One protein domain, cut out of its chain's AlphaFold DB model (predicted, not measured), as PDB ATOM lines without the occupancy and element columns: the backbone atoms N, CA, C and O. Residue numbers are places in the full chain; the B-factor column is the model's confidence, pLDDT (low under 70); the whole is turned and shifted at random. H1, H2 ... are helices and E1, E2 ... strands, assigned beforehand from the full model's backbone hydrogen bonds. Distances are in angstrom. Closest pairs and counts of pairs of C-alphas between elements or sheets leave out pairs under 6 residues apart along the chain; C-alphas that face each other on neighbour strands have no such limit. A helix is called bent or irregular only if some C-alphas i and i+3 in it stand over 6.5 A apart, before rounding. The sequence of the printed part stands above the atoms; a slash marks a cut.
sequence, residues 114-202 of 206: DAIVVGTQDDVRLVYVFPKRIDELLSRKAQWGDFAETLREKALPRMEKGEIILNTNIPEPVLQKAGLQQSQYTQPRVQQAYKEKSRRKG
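What this domain is: This is residues 114 to 202 of the 206 residues of an uncharacterized protein of Olivibacter domesticus (UniProt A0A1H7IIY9). A small two-stranded hairpin, E1 and E2, packs on residues 150 to 158 of the long helix H2, while the short helix H3 packs on residues 144 to 152 of H2. From this small body the tail, residues 192 to 202, most of it in H4, sticks out and makes the length. The printed part has 89 residues, with two named strands and four named helices in the order E1 E2 H1 H2 H3 H4; the sheet, E1 - E2, is antiparallel and the class is mixed, helices and strands. The whole is compact, with a radius of gyration of the C-alphas of 13.4 A, but elongated in outline, spanning 44 by 27 by 20 A.

How they stand to each other: E1, residues 115 to 119, and E2, residues 124 to 129, form an antiparallel hairpin with 153 degrees between their directions. N 116 and O 128 are 2.8 A apart and N 125 and O 118 are 2.9 A apart, both within hydrogen-bond range. Residues 118 to 119 of E1 also pair, antiparallel, with residues 164 to 165. H1, residues 134 to 137, and H2, residues 141 to 158, only just touch, with 3 pairs of C-alphas within 8 A, and only at the corner by their link; the closest C-alphas are those of Leu 137 and Gln 143, 6.9 A apart. H2 has a kink of 38 degrees near residue 152 and is only just irregular, with C-alphas 142 and 145 6.8 A apart. The closest C-alphas of E2 and H2 are those of Val 127 and Ala 155, 5.5 A apart. H3, residues 172 to 178, touches residues 144 to 152 of H2, at a steep tilt of 59 degrees, the same way; the C-alphas of Ala 148 and Ala 178 come closest, at 4.5 A. H4, residues 189 to 200, is close to H3 but not clearly touching, with the closest C-alphas, those of Glu 172 and Gln 191, 7.8 A apart. H4 and H2 are apart. Every O i to N i+4 pair is within hydrogen-bond range in H3 and H4, and 9 of 14 are in H2; H1 is too short for such a pair.

Where its parts are: E1 begins at C-alpha 115 (171.423, 155.724, 135.035) and is 12.8 A long; E2 is 14.3 A and H1 5.0 A. H2 begins at C-alpha 141 (178.417, 173.324, 138.481) and is 25.5 A long. H3 is 9.8 A, and H4, 17.3 A, ends at C-alpha 200 (200.254, 169.815, 133.100).

The domain as a whole: The C-alphas of Glu 160 and Gly 202 are the two farthest apart, at 43.7 A. Without residues 192 to 202, which stand free, the body spans 34 by 24 by 19 A. The printed part has no cut. The link from H2 to H3, residues 159 to 171, is long. The mean pLDDT of the printed part is 87.1, and residues 190 to 202 are under 70.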
ATOM      1  N   ASP A 114     173.364 157.322 131.636       96.62
ATOM      2  CA  ASP A 114     172.098 157.972 131.970       96.62
ATOM      3  C   ASP A 114     171.413 157.358 133.197       96.62
ATOM      4  O   ASP A 114     170.387 157.875 133.623       96.62
ATOM      5  N   ALA A 115     171.985 156.336 133.838       97.19
ATOM      6  CA  ALA A 115     171.423 155.724 135.035       97.19
ATOM      7  C   ALA A 115     172.364 155.769 136.249       97.19
ATOM      8  O   ALA A 115     173.590 155.843 136.143       97.19
ATOM      9  N   ILE A 116     171.769 155.698 137.441       97.50
ATOM     10  CA  ILE A 116     172.471 155.402 138.687       97.50
ATOM     11  C   ILE A 116     172.534 153.893 138.852       97.50
ATOM     12  O   ILE A 116     171.510 153.228 139.037       97.50
ATOM     13  N   VAL A 117     173.760 153.394 138.798       96.69
ATOM     14  CA  VAL A 117     174.109 151.990 138.940       96.69
ATOM     15  C   VAL A 117     174.589 151.774 140.367       96.69
ATOM     16  O   VAL A 117     175.525 152.436 140.827       96.69
ATOM     17  N   VAL A 118     173.948 150.849 141.067       96.25
ATOM     18  CA  VAL A 118     174.341 150.418 142.410       96.25
ATOM     19  C   VAL A 118     174.611 148.928 142.398       96.25
ATOM     20  O   VAL A 118     174.158 148.215 141.502       96.25
ATOM     21  N   GLY A 119     175.348 148.450 143.385       92.62
ATOM     22  CA  GLY A 119     175.557 147.022 143.523       92.62
ATOM     23  C   GLY A 119     176.479 146.651 144.662       92.62
ATOM     24  O   GLY A 119     176.957 147.503 145.420       92.62
ATOM     25  N   THR A 120     176.719 145.353 144.744       88.56
ATOM     26  CA  THR A 120     177.694 144.709 145.622       88.56
ATOM     27  C   THR A 120     178.848 144.160 144.776       88.56
ATOM     28  O   THR A 120     179.004 144.530 143.612       88.56
ATOM     29  N   GLN A 121     179.691 143.293 145.344       74.19
ATOM     30  CA  GLN A 121     180.733 142.613 144.567       74.19
ATOM     31  C   GLN A 121     180.158 141.636 143.531       74.19
ATOM     32  O   GLN A 121     180.801 141.391 142.514       74.19
ATOM     33  N   ASP A 122     178.950 141.118 143.765       74.75
ATOM     34  CA  ASP A 122     178.413 139.988 143.005       74.75
ATOM     35  C   ASP A 122     177.227 140.332 142.108       74.75
ATOM     36  O   ASP A 122     176.933 139.564 141.185       74.75
ATOM     37  N   ASP A 123     176.560 141.455 142.385       84.12
ATOM     38  CA  ASP A 123     175.323 141.855 141.723       84.12
ATOM     39  C   ASP A 123     175.237 143.369 141.518       84.12
ATOM     40  O   ASP A 123     175.764 144.158 142.311       84.12
ATOM     41  N   VAL A 124     174.569 143.766 140.438       90.19
ATOM     42  CA  VAL A 124     174.469 145.145 139.961       90.19
ATOM     43  C   VAL A 124     173.069 145.435 139.449       90.19
ATOM     44  O   VAL A 124     172.456 144.628 138.752       90.19
ATOM     45  N   ARG A 125     172.561 146.631 139.742       93.50
ATOM     46  CA  ARG A 125     171.229 147.056 139.305       93.50
ATOM     47  C   ARG A 125     171.119 148.559 139.108       93.50
ATOM     48  O   ARG A 125     171.913 149.352 139.615       93.50
ATOM     49  N   LEU A 126     170.070 148.946 138.392       94.19
ATOM     50  CA  LEU A 126     169.723 150.336 138.128       94.19
ATOM     51  C   LEU A 126     168.676 150.798 139.134       94.19
ATOM     52  O   LEU A 126     167.609 150.194 139.248       94.19
ATOM     53  N   VAL A 127     168.952 151.885 139.851       95.56
ATOM     54  CA  VAL A 127     167.992 152.457 140.816       95.56
ATOM     55  C   VAL A 127     167.275 153.684 140.288       95.56
ATOM     56  O   VAL A 127     166.200 154.032 140.784       95.56
ATOM     57  N   TYR A 128     167.840 154.352 139.285       95.94
ATOM     58  CA  TYR A 128     167.237 155.528 138.676       95.94
ATOM     59  C   TYR A 128     167.798 155.765 137.276       95.94
ATOM     60  O   TYR A 128     169.010 155.744 137.114       95.94
ATOM     61  N   VAL A 129     166.929 156.025 136.299       96.50
ATOM     62  CA  VAL A 129     167.309 156.392 134.927       96.50
ATOM     63  C   VAL A 129     166.901 157.843 134.698       96.50
ATOM     64  O   VAL A 129     165.748 158.218 134.923       96.50
ATOM     65  N   PHE A 130     167.855 158.670 134.289       93.88
ATOM     66  CA  PHE A 130     167.646 160.068 133.958       93.88
ATOM     67  C   PHE A 130     167.122 160.210 132.523       93.88
ATOM     68  O   PHE A 130     167.509 159.460 131.634       93.88
ATOM     69  N   PRO A 131     166.299 161.235 132.245       91.94
ATOM     70  CA  PRO A 131     165.833 161.528 130.887       91.94
ATOM     71  C   PRO A 131     166.933 162.096 129.971       91.94
ATOM     72  O   PRO A 131     166.715 162.268 128.775       91.94
ATOM     73  N   LYS A 132     168.087 162.463 130.538       93.62
ATOM     74  CA  LYS A 132     169.262 162.987 129.839       93.62
ATOM     75  C   LYS A 132     170.507 162.322 130.392       93.62
ATOM     76  O   LYS A 132     170.520 161.887 131.543       93.62
ATOM     77  N   ARG A 133     171.571 162.329 129.598       95.56
ATOM     78  CA  ARG A 133     172.863 161.795 130.012       95.56
ATOM     79  C   ARG A 133     173.393 162.537 131.242       95.56
ATOM     80  O   ARG A 133     173.263 163.756 131.370       95.56
ATOM     81  N   ILE A 134     174.027 161.799 132.144       95.38
ATOM     82  CA  ILE A 134     174.582 162.324 133.396       95.38
ATOM     83  C   ILE A 134     175.687 163.360 133.124       95.38
ATOM     84  O   ILE A 134     175.793 164.347 133.850       95.38
ATOM     85  N   ASP A 135     176.478 163.188 132.063       93.81
ATOM     86  CA  ASP A 135     177.502 164.160 131.656       93.81
ATOM     87  C   ASP A 135     176.901 165.519 131.247       93.81
ATOM     88  O   ASP A 135     177.432 166.566 131.626       93.81
ATOM     89  N   GLU A 136     175.761 165.523 130.555       92.94
ATOM     90  CA  GLU A 136     175.011 166.735 130.213       92.94
ATOM     91  C   GLU A 136     174.443 167.420 131.460       92.94
ATOM     92  O   GLU A 136     174.590 168.636 131.617       92.94
ATOM     93  N   LEU A 137     173.844 166.646 132.372       92.62
ATOM     94  CA  LEU A 137     173.271 167.152 133.625       92.62
ATOM     95  C   LEU A 137     174.332 167.747 134.559       92.62
ATOM     96  O   LEU A 137     174.059 168.690 135.300       92.62
ATOM     97  N   LEU A 138     175.553 167.217 134.513       93.56
ATOM     98  CA  LEU A 138     176.669 167.647 135.353       93.56
ATOM     99  C   LEU A 138     177.624 168.616 134.648       93.56
ATOM    100  O   LEU A 138     178.622 169.035 135.248       93.56
ATOM    101  N   SER A 139     177.309 169.020 133.413       90.75
ATOM    102  CA  SER A 139     178.127 169.930 132.602       90.75
ATOM    103  C   SER A 139     178.325 171.304 133.253       90.75
ATOM    104  O   SER A 139     179.361 171.945 133.058       90.75
ATOM    105  N   ARG A 140     177.364 171.756 134.072       89.75
ATOM    106  CA  ARG A 140     177.412 173.041 134.781       89.75
ATOM    107  C   ARG A 140     177.372 172.826 136.288       89.75
ATOM    108  O   ARG A 140     176.423 172.263 136.820       89.75
ATOM    109  N   LYS A 141     178.348 173.392 137.007       89.50
ATOM    110  CA  LYS A 141     178.417 173.324 138.481       89.50
ATOM    111  C   LYS A 141     177.168 173.855 139.192       89.50
ATOM    112  O   LYS A 141     176.862 173.389 140.281       89.50
ATOM    113  N   ALA A 142     176.449 174.802 138.588       90.12
ATOM    114  CA  ALA A 142     175.195 175.318 139.140       90.12
ATOM    115  C   ALA A 142     174.119 174.223 139.289       90.12
ATOM    116  O   ALA A 142     173.352 174.260 140.241       90.12
ATOM    117  N   GLN A 143     174.121 173.216 138.408       89.19
ATOM    118  CA  GLN A 143     173.146 172.114 138.384       89.19
ATOM    119  C   GLN A 143     173.529 170.953 139.316       89.19
ATOM    120  O   GLN A 143     172.767 170.010 139.504       89.19
ATOM    121  N   TRP A 144     174.713 171.007 139.935       94.50
ATOM    122  CA  TRP A 144     175.182 169.954 140.839       94.50
ATOM    123  C   TRP A 144     174.329 169.838 142.109       94.50
ATOM    124  O   TRP A 144     174.310 168.778 142.726       94.50
ATOM    125  N   GLY A 145     173.653 170.919 142.518       94.88
ATOM    126  CA  GLY A 145     172.690 170.891 143.622       94.88
ATOM    127  C   GLY A 145     171.494 170.008 143.301       94.88
ATOM    128  O   GLY A 145     171.306 168.999 143.971       94.88
ATOM    129  N   ASP A 146     170.784 170.342 142.230       93.81
ATOM    130  CA  ASP A 146     169.587 169.632 141.773       93.81
ATOM    131  C   ASP A 146     169.876 168.146 141.506       93.81
ATOM    132  O   ASP A 146     169.088 167.262 141.854       93.81
ATOM    133  N   PHE A 147     171.053 167.841 140.943       95.88
ATOM    134  CA  PHE A 147     171.483 166.458 140.746       95.88
ATOM    135  C   PHE A 147     171.683 165.723 142.080       95.88
ATOM    136  O   PHE A 147     171.227 164.592 142.239       95.88
ATOM    137  N   ALA A 148     172.344 166.355 143.055       96.88
ATOM    138  CA  ALA A 148     172.557 165.770 144.378       96.88
ATOM    139  C   ALA A 148     171.240 165.562 145.146       96.88
ATOM    140  O   ALA A 148     171.099 164.568 145.857       96.88
ATOM    141  N   GLU A 149     170.268 166.460 144.989       96.56
ATOM    142  CA  GLU A 149     168.919 166.286 145.539       96.56
ATOM    143  C   GLU A 149     168.192 165.120 144.871       96.56
ATOM    144  O   GLU A 149     167.665 164.252 145.564       96.56
ATOM    145  N   THR A 150     168.275 165.012 143.543       95.44
ATOM    146  CA  THR A 150     167.698 163.878 142.807       95.44
ATOM    147  C   THR A 150     168.290 162.547 143.272       95.44
ATOM    148  O   THR A 150     167.548 161.590 143.498       95.44
ATOM    149  N   LEU A 151     169.612 162.475 143.481       96.19
ATOM    150  CA  LEU A 151     170.250 161.295 144.072       96.19
ATOM    151  C   LEU A 151     169.637 160.966 145.435       96.19
ATOM    152  O   LEU A 151     169.225 159.827 145.661       96.19
ATOM    153  N   ARG A 152     169.550 161.961 146.321       96.94
ATOM    154  CA  ARG A 152     169.055 161.796 147.691       96.94
ATOM    155  C   ARG A 152     167.601 161.337 147.746       96.94
ATOM    156  O   ARG A 152     167.260 160.533 148.603       96.94
ATOM    157  N   GLU A 153     166.758 161.823 146.843       96.56
ATOM    158  CA  GLU A 153     165.324 161.526 146.846       96.56
ATOM    159  C   GLU A 153     164.949 160.275 146.052       96.56
ATOM    160  O   GLU A 153     163.964 159.611 146.377       96.56
ATOM    161  N   LYS A 154     165.679 159.969 144.973       94.75
ATOM    162  CA  LYS A 154     165.275 158.934 144.007       94.75
ATOM    163  C   LYS A 154     166.185 157.716 143.999       94.75
ATOM    164  O   LYS A 154     165.682 156.617 143.778       94.75
ATOM    165  N   ALA A 155     167.488 157.895 144.217       94.06
ATOM    166  CA  ALA A 155     168.456 156.804 144.156       94.06
ATOM    167  C   ALA A 155     168.744 156.219 145.544       94.06
ATOM    168  O   ALA A 155     168.539 155.026 145.750       94.06
ATOM    169  N   LEU A 156     169.152 157.052 146.510       95.00
ATOM    170  CA  LEU A 156     169.571 156.590 147.841       95.00
ATOM    171  C   LEU A 156     168.495 155.795 148.601       95.00
ATOM    172  O   LEU A 156     168.845 154.767 149.171       95.00
ATOM    173  N   PRO A 157     167.197 156.170 148.588       95.94
ATOM    174  CA  PRO A 157     166.169 155.420 149.314       95.94
ATOM    175  C   PRO A 157     165.909 154.025 148.742       95.94
ATOM    176  O   PRO A 157     165.246 153.211 149.375       95.94
ATOM    177  N   ARG A 158     166.388 153.765 147.522       95.12
ATOM    178  CA  ARG A 158     166.273 152.467 146.864       95.12
ATOM    179  C   ARG A 158     167.488 151.594 147.100       95.12
ATOM    180  O   ARG A 158     167.405 150.439 146.711       95.12
ATOM    181  N   MET A 159     168.576 152.116 147.671       94.00
ATOM    182  CA  MET A 159     169.781 151.343 147.969       94.00
ATOM    183  C   MET A 159     169.549 150.407 149.151       94.00
ATOM    184  O   MET A 159     168.958 150.783 150.163       94.00
ATOM    185  N   GLU A 160     170.057 149.193 149.025       92.75
ATOM    186  CA  GLU A 160     170.049 148.178 150.063       92.75
ATOM    187  C   GLU A 160     171.324 148.242 150.911       92.75
ATOM    188  O   GLU A 160     172.328 148.881 150.577       92.75
ATOM    189  N   LYS A 161     171.285 147.575 152.067       89.88
ATOM    190  CA  LYS A 161     172.423 147.546 152.984       89.88
ATOM    191  C   LYS A 161     173.610 146.837 152.325       89.88
ATOM    192  O   LYS A 161     173.527 145.662 151.999       89.88
ATOM    193  N   GLY A 162     174.738 147.539 152.244       90.38
ATOM    194  CA  GLY A 162     175.982 147.011 151.675       90.38
ATOM    195  C   GLY A 162     176.187 147.353 150.201       90.38
ATOM    196  O   GLY A 162     177.274 147.112 149.683       90.38
ATOM    197  N   GLU A 163     175.199 147.963 149.545       94.75
ATOM    198  CA  GLU A 163     175.373 148.466 148.189       94.75
ATOM    199  C   GLU A 163     176.137 149.789 148.154       94.75
ATOM    200  O   GLU A 163     176.034 150.635 149.051       94.75
ATOM    201  N   ILE A 164     176.863 149.988 147.060       96.12
ATOM    202  CA  ILE A 164     177.576 151.227 146.753       96.12
ATOM    203  C   ILE A 164     177.159 151.759 145.382       96.12
ATOM    204  O   ILE A 164     176.702 151.003 144.526       96.12
ATOM    205  N   ILE A 165     177.369 153.053 145.142       96.50
ATOM    206  CA  ILE A 165     177.244 153.634 143.800       96.50
ATOM    207  C   ILE A 165     178.459 153.238 142.953       96.50
ATOM    208  O   ILE A 165     179.612 153.495 143.314       96.50
ATOM    209  N   LEU A 166     178.195 152.646 141.791       95.50
ATOM    210  CA  LEU A 166     179.206 152.153 140.852       95.50
ATOM    211  C   LEU A 166     179.527 153.162 139.739       95.50
ATOM    212  O   LEU A 166     180.497 152.990 138.999       95.50
ATOM    213  N   ASN A 167     178.756 154.250 139.636       95.88
ATOM    214  CA  ASN A 167     179.028 155.348 138.714       95.88
ATOM    215  C   ASN A 167     180.395 155.990 138.987       95.88
ATOM    216  O   ASN A 167     180.659 156.542 140.052       95.88
ATOM    217  N   THR A 168     181.238 156.016 137.959       94.50
ATOM    218  CA  THR A 168     182.554 156.675 137.975       94.50
ATOM    219  C   THR A 168     182.552 158.036 137.274       94.50
ATOM    220  O   THR A 168     183.558 158.753 137.291       94.50
ATOM    221  N   ASN A 169     181.433 158.401 136.642       94.75
ATOM    222  CA  ASN A 169     181.236 159.647 135.905       94.75
ATOM    223  C   ASN A 169     180.610 160.782 136.739       94.75
ATOM    224  O   ASN A 169     180.483 161.896 136.235       94.75
ATOM    225  N   ILE A 170     180.268 160.536 138.007       95.25
ATOM    226  CA  ILE A 170     179.714 161.550 138.913       95.25
ATOM    227  C   ILE A 170     180.852 162.144 139.761       95.25
ATOM    228  O   ILE A 170     181.581 161.395 140.411       95.25
ATOM    229  N   PRO A 171     181.052 163.476 139.787       94.62
ATOM    230  CA  PRO A 171     182.063 164.100 140.631       94.62
ATOM    231  C   PRO A 171     181.815 163.849 142.123       94.62
ATOM    232  O   PRO A 171     180.699 164.010 142.608       94.62
ATOM    233  N   GLU A 172     182.878 163.572 142.878       94.50
ATOM    234  CA  GLU A 172     182.802 163.332 144.329       94.50
ATOM    235  C   GLU A 172     182.068 164.433 145.113       94.50
ATOM    236  O   GLU A 172     181.245 164.084 145.956       94.50
ATOM    237  N   PRO A 173     182.248 165.745 144.828       94.31
ATOM    238  CA  PRO A 173     181.510 166.777 145.556       94.31
ATOM    239  C   PRO A 173     179.989 166.663 145.393       94.31
ATOM    240  O   PRO A 173     179.250 167.070 146.283       94.31
ATOM    241  N   VAL A 174     179.513 166.108 144.273       95.81
ATOM    242  CA  VAL A 174     178.084 165.851 144.036       95.81
ATOM    243  C   VAL A 174     177.611 164.686 144.906       95.81
ATOM    244  O   VAL A 174     176.582 164.802 145.568       95.81
ATOM    245  N   LEU A 175     178.387 163.599 144.959       96.25
ATOM    246  CA  LEU A 175     178.097 162.423 145.790       96.25
ATOM    247  C   LEU A 175     178.080 162.788 147.283       96.25
ATOM    248  O   LEU A 175     177.131 162.469 147.997       96.25
ATOM    249  N   GLN A 176     179.079 163.544 147.741       95.56
ATOM    250  CA  GLN A 176     179.152 164.040 149.117       95.56
ATOM    251  C   GLN A 176     177.987 164.984 149.440       95.56
ATOM    252  O   GLN A 176     177.366 164.855 150.491       95.56
ATOM    253  N   LYS A 177     177.620 165.887 148.516       95.12
ATOM    254  CA  LYS A 177     176.453 166.769 148.683       95.12
ATOM    255  C   LYS A 177     175.139 165.984 148.764       95.12
ATOM    256  O   LYS A 177     174.222 166.423 149.453       95.12
ATOM    257  N   ALA A 178     175.042 164.824 148.117       95.44
ATOM    258  CA  ALA A 178     173.886 163.936 148.245       95.44
ATOM    259  C   ALA A 178     173.807 163.251 149.625       95.44
ATOM    260  O   ALA A 178     172.720 162.837 150.022       95.44
ATOM    261  N   GLY A 179     174.912 163.213 150.382       94.56
ATOM    262  CA  GLY A 179     175.007 162.622 151.723       94.56
ATOM    263  C   GLY A 179     175.809 161.319 151.787       94.56
ATOM    264  O   GLY A 179     175.811 160.664 152.825       94.56
ATOM    265  N   LEU A 180     176.481 160.930 150.698       95.25
ATOM    266  CA  LEU A 180     177.253 159.690 150.636       95.25
ATOM    267  C   LEU A 180     178.629 159.827 151.295       95.25
ATOM    268  O   LEU A 180     179.357 160.796 151.066       95.25
ATOM    269  N   GLN A 181     179.018 158.792 152.034       93.94
ATOM    270  CA  GLN A 181     180.372 158.601 152.552       93.94
ATOM    271  C   GLN A 181     181.271 157.922 151.515       93.94
ATOM    272  O   GLN A 181     180.790 157.234 150.619       93.94
ATOM    273  N   GLN A 182     182.591 158.064 151.660       91.44
ATOM    274  CA  GLN A 182     183.565 157.508 150.710       91.44
ATOM    275  C   GLN A 182     183.476 155.982 150.549       91.44
ATOM    276  O   GLN A 182     183.773 155.456 149.484       91.44
ATOM    277  N   SER A 183     183.011 155.269 151.577       92.19
ATOM    278  CA  SER A 183     182.762 153.825 151.524       92.19
ATOM    279  C   SER A 183     181.517 153.430 150.718       92.19
ATOM    280  O   SER A 183     181.270 152.243 150.548       92.19
ATOM    281  N   GLN A 184     180.711 154.392 150.260       94.00
ATOM    282  CA  GLN A 184     179.427 154.160 149.589       94.00
ATOM    283  C   GLN A 184     179.471 154.449 148.084       94.00
ATOM    284  O   GLN A 184     178.428 154.446 147.427       94.00
ATOM    285  N   TYR A 185     180.649 154.713 147.514       94.44
ATOM    286  CA  TYR A 185     180.803 154.902 146.074       94.44
ATOM    287  C   TYR A 185     182.186 154.505 145.561       94.44
ATOM    288  O   TYR A 185     183.192 154.558 146.267       94.44
ATOM    289  N   THR A 186     182.233 154.151 144.281       91.62
ATOM    290  CA  THR A 186     183.480 153.907 143.547       91.62
ATOM    291  C   THR A 186     184.192 155.225 143.242       91.62
ATOM    292  O   THR A 186     183.552 156.239 142.965       91.62
ATOM    293  N   GLN A 187     185.531 155.234 143.259       88.50
ATOM    294  CA  GLN A 187     186.295 156.459 143.008       88.50
ATOM    295  C   GLN A 187     185.995 157.074 141.621       88.50
ATOM    296  O   GLN A 187     186.139 156.391 140.599       88.50
ATOM    297  N   PRO A 188     185.640 158.373 141.546       82.62
ATOM    298  CA  PRO A 188     185.310 159.019 140.277       82.62
ATOM    299  C   PRO A 188     186.499 159.172 139.317       82.62
ATOM    300  O   PRO A 188     187.540 159.736 139.661       82.62
ATOM    301  N   ARG A 189     186.304 158.813 138.041       78.31
ATOM    302  CA  ARG A 189     187.275 159.054 136.953       78.31
ATOM    303  C   ARG A 189     187.421 160.534 136.616       78.31
ATOM    304  O   ARG A 189     188.504 160.997 136.264       78.31
ATOM    305  N   VAL A 190     186.343 161.302 136.761       63.09
ATOM    306  CA  VAL A 190     186.317 162.735 136.434       63.09
ATOM    307  C   VAL A 190     187.371 163.512 137.240       63.09
ATOM    308  O   VAL A 190     187.992 164.438 136.722       63.09
ATOM    309  N   GLN A 191     187.657 163.101 138.477       57.75
ATOM    310  CA  GLN A 191     188.711 163.712 139.289       57.75
ATOM    311  C   GLN A 191     190.129 163.394 138.813       57.75
ATOM    312  O   GLN A 191     190.998 164.262 138.921       57.75
ATOM    313  N   GLN A 192     190.375 162.197 138.271       52.47
ATOM    314  CA  GLN A 192     191.678 161.846 137.694       52.47
ATOM    315  C   GLN A 192     191.997 162.780 136.518       52.47
ATOM    316  O   GLN A 192     193.071 163.378 136.487       52.47
ATOM    317  N   ALA A 193     191.013 163.057 135.657       50.34
ATOM    318  CA  ALA A 193     191.160 164.003 134.549       50.34
ATOM    319  C   ALA A 193     191.433 165.453 135.008       50.34
ATOM    320  O   ALA A 193     192.231 166.163 134.390       50.34
ATOM    321  N   TYR A 194     190.810 165.916 136.101       52.53
ATOM    322  CA  TYR A 194     191.097 167.246 136.662       52.53
ATOM    323  C   TYR A 194     192.485 167.326 137.322       52.53
ATOM    324  O   TYR A 194     193.180 168.328 137.131       52.53
ATOM    325  N   LYS A 195     192.922 166.281 138.042       47.34
ATOM    326  CA  LYS A 195     194.266 166.198 138.649       47.34
ATOM    327  C   LYS A 195     195.380 166.080 137.600       47.34
ATOM    328  O   LYS A 195     196.450 166.662 137.766       47.34
ATOM    329  N   GLU A 196     195.146 165.382 136.493       51.34
ATOM    330  CA  GLU A 196     196.098 165.312 135.377       51.34
ATOM    331  C   GLU A 196     196.219 166.647 134.632       51.34
ATOM    332  O   GLU A 196     197.325 167.082 134.302       51.34
ATOM    333  N   LYS A 197     195.099 167.353 134.417       50.38
ATOM    334  CA  LYS A 197     195.111 168.687 133.797       50.38
ATOM    335  C   LYS A 197     195.787 169.744 134.674       50.38
ATOM    336  O   LYS A 197     196.454 170.623 134.129       50.38
ATOM    337  N   SER A 198     195.652 169.675 136.002       49.88
ATOM    338  CA  SER A 198     196.343 170.606 136.906       49.88
ATOM    339  C   SER A 198     197.853 170.355 136.956       49.88
ATOM    340  O   SER A 198     198.617 171.316 136.956       49.88
ATOM    341  N   ARG A 199     198.299 169.092 136.878       53.94
ATOM    342  CA  ARG A 199     199.728 168.737 136.778       53.94
ATOM    343  C   ARG A 199     200.401 169.274 135.511       53.94
ATOM    344  O   ARG A 199     201.541 169.719 135.579       53.94
ATOM    345  N   ARG A 200     199.702 169.299 134.371       54.03
ATOM    346  CA  ARG A 200     200.254 169.815 133.100       54.03
ATOM    347  C   ARG A 200     200.336 171.347 133.015       54.03
ATOM    348  O   ARG A 200     201.095 171.855 132.201       54.03
ATOM    349  N   LYS A 201     199.601 172.093 133.850       49.69
ATOM    350  CA  LYS A 201     199.630 173.573 133.871       49.69
ATOM    351  C   LYS A 201     200.758 174.177 134.727       49.69
ATOM    352  O   LYS A 201     200.859 175.398 134.796       49.69
ATOM    353  N   GLY A 202     201.590 173.352 135.367       45.28
ATOM    354  CA  GLY A 202     202.665 173.799 136.261       45.28
ATOM    355  C   GLY A 202     204.017 174.094 135.601       45.28
ATOM    356  O   GLY A 202     204.905 174.589 136.285       45.28
TER     357      GLY A 202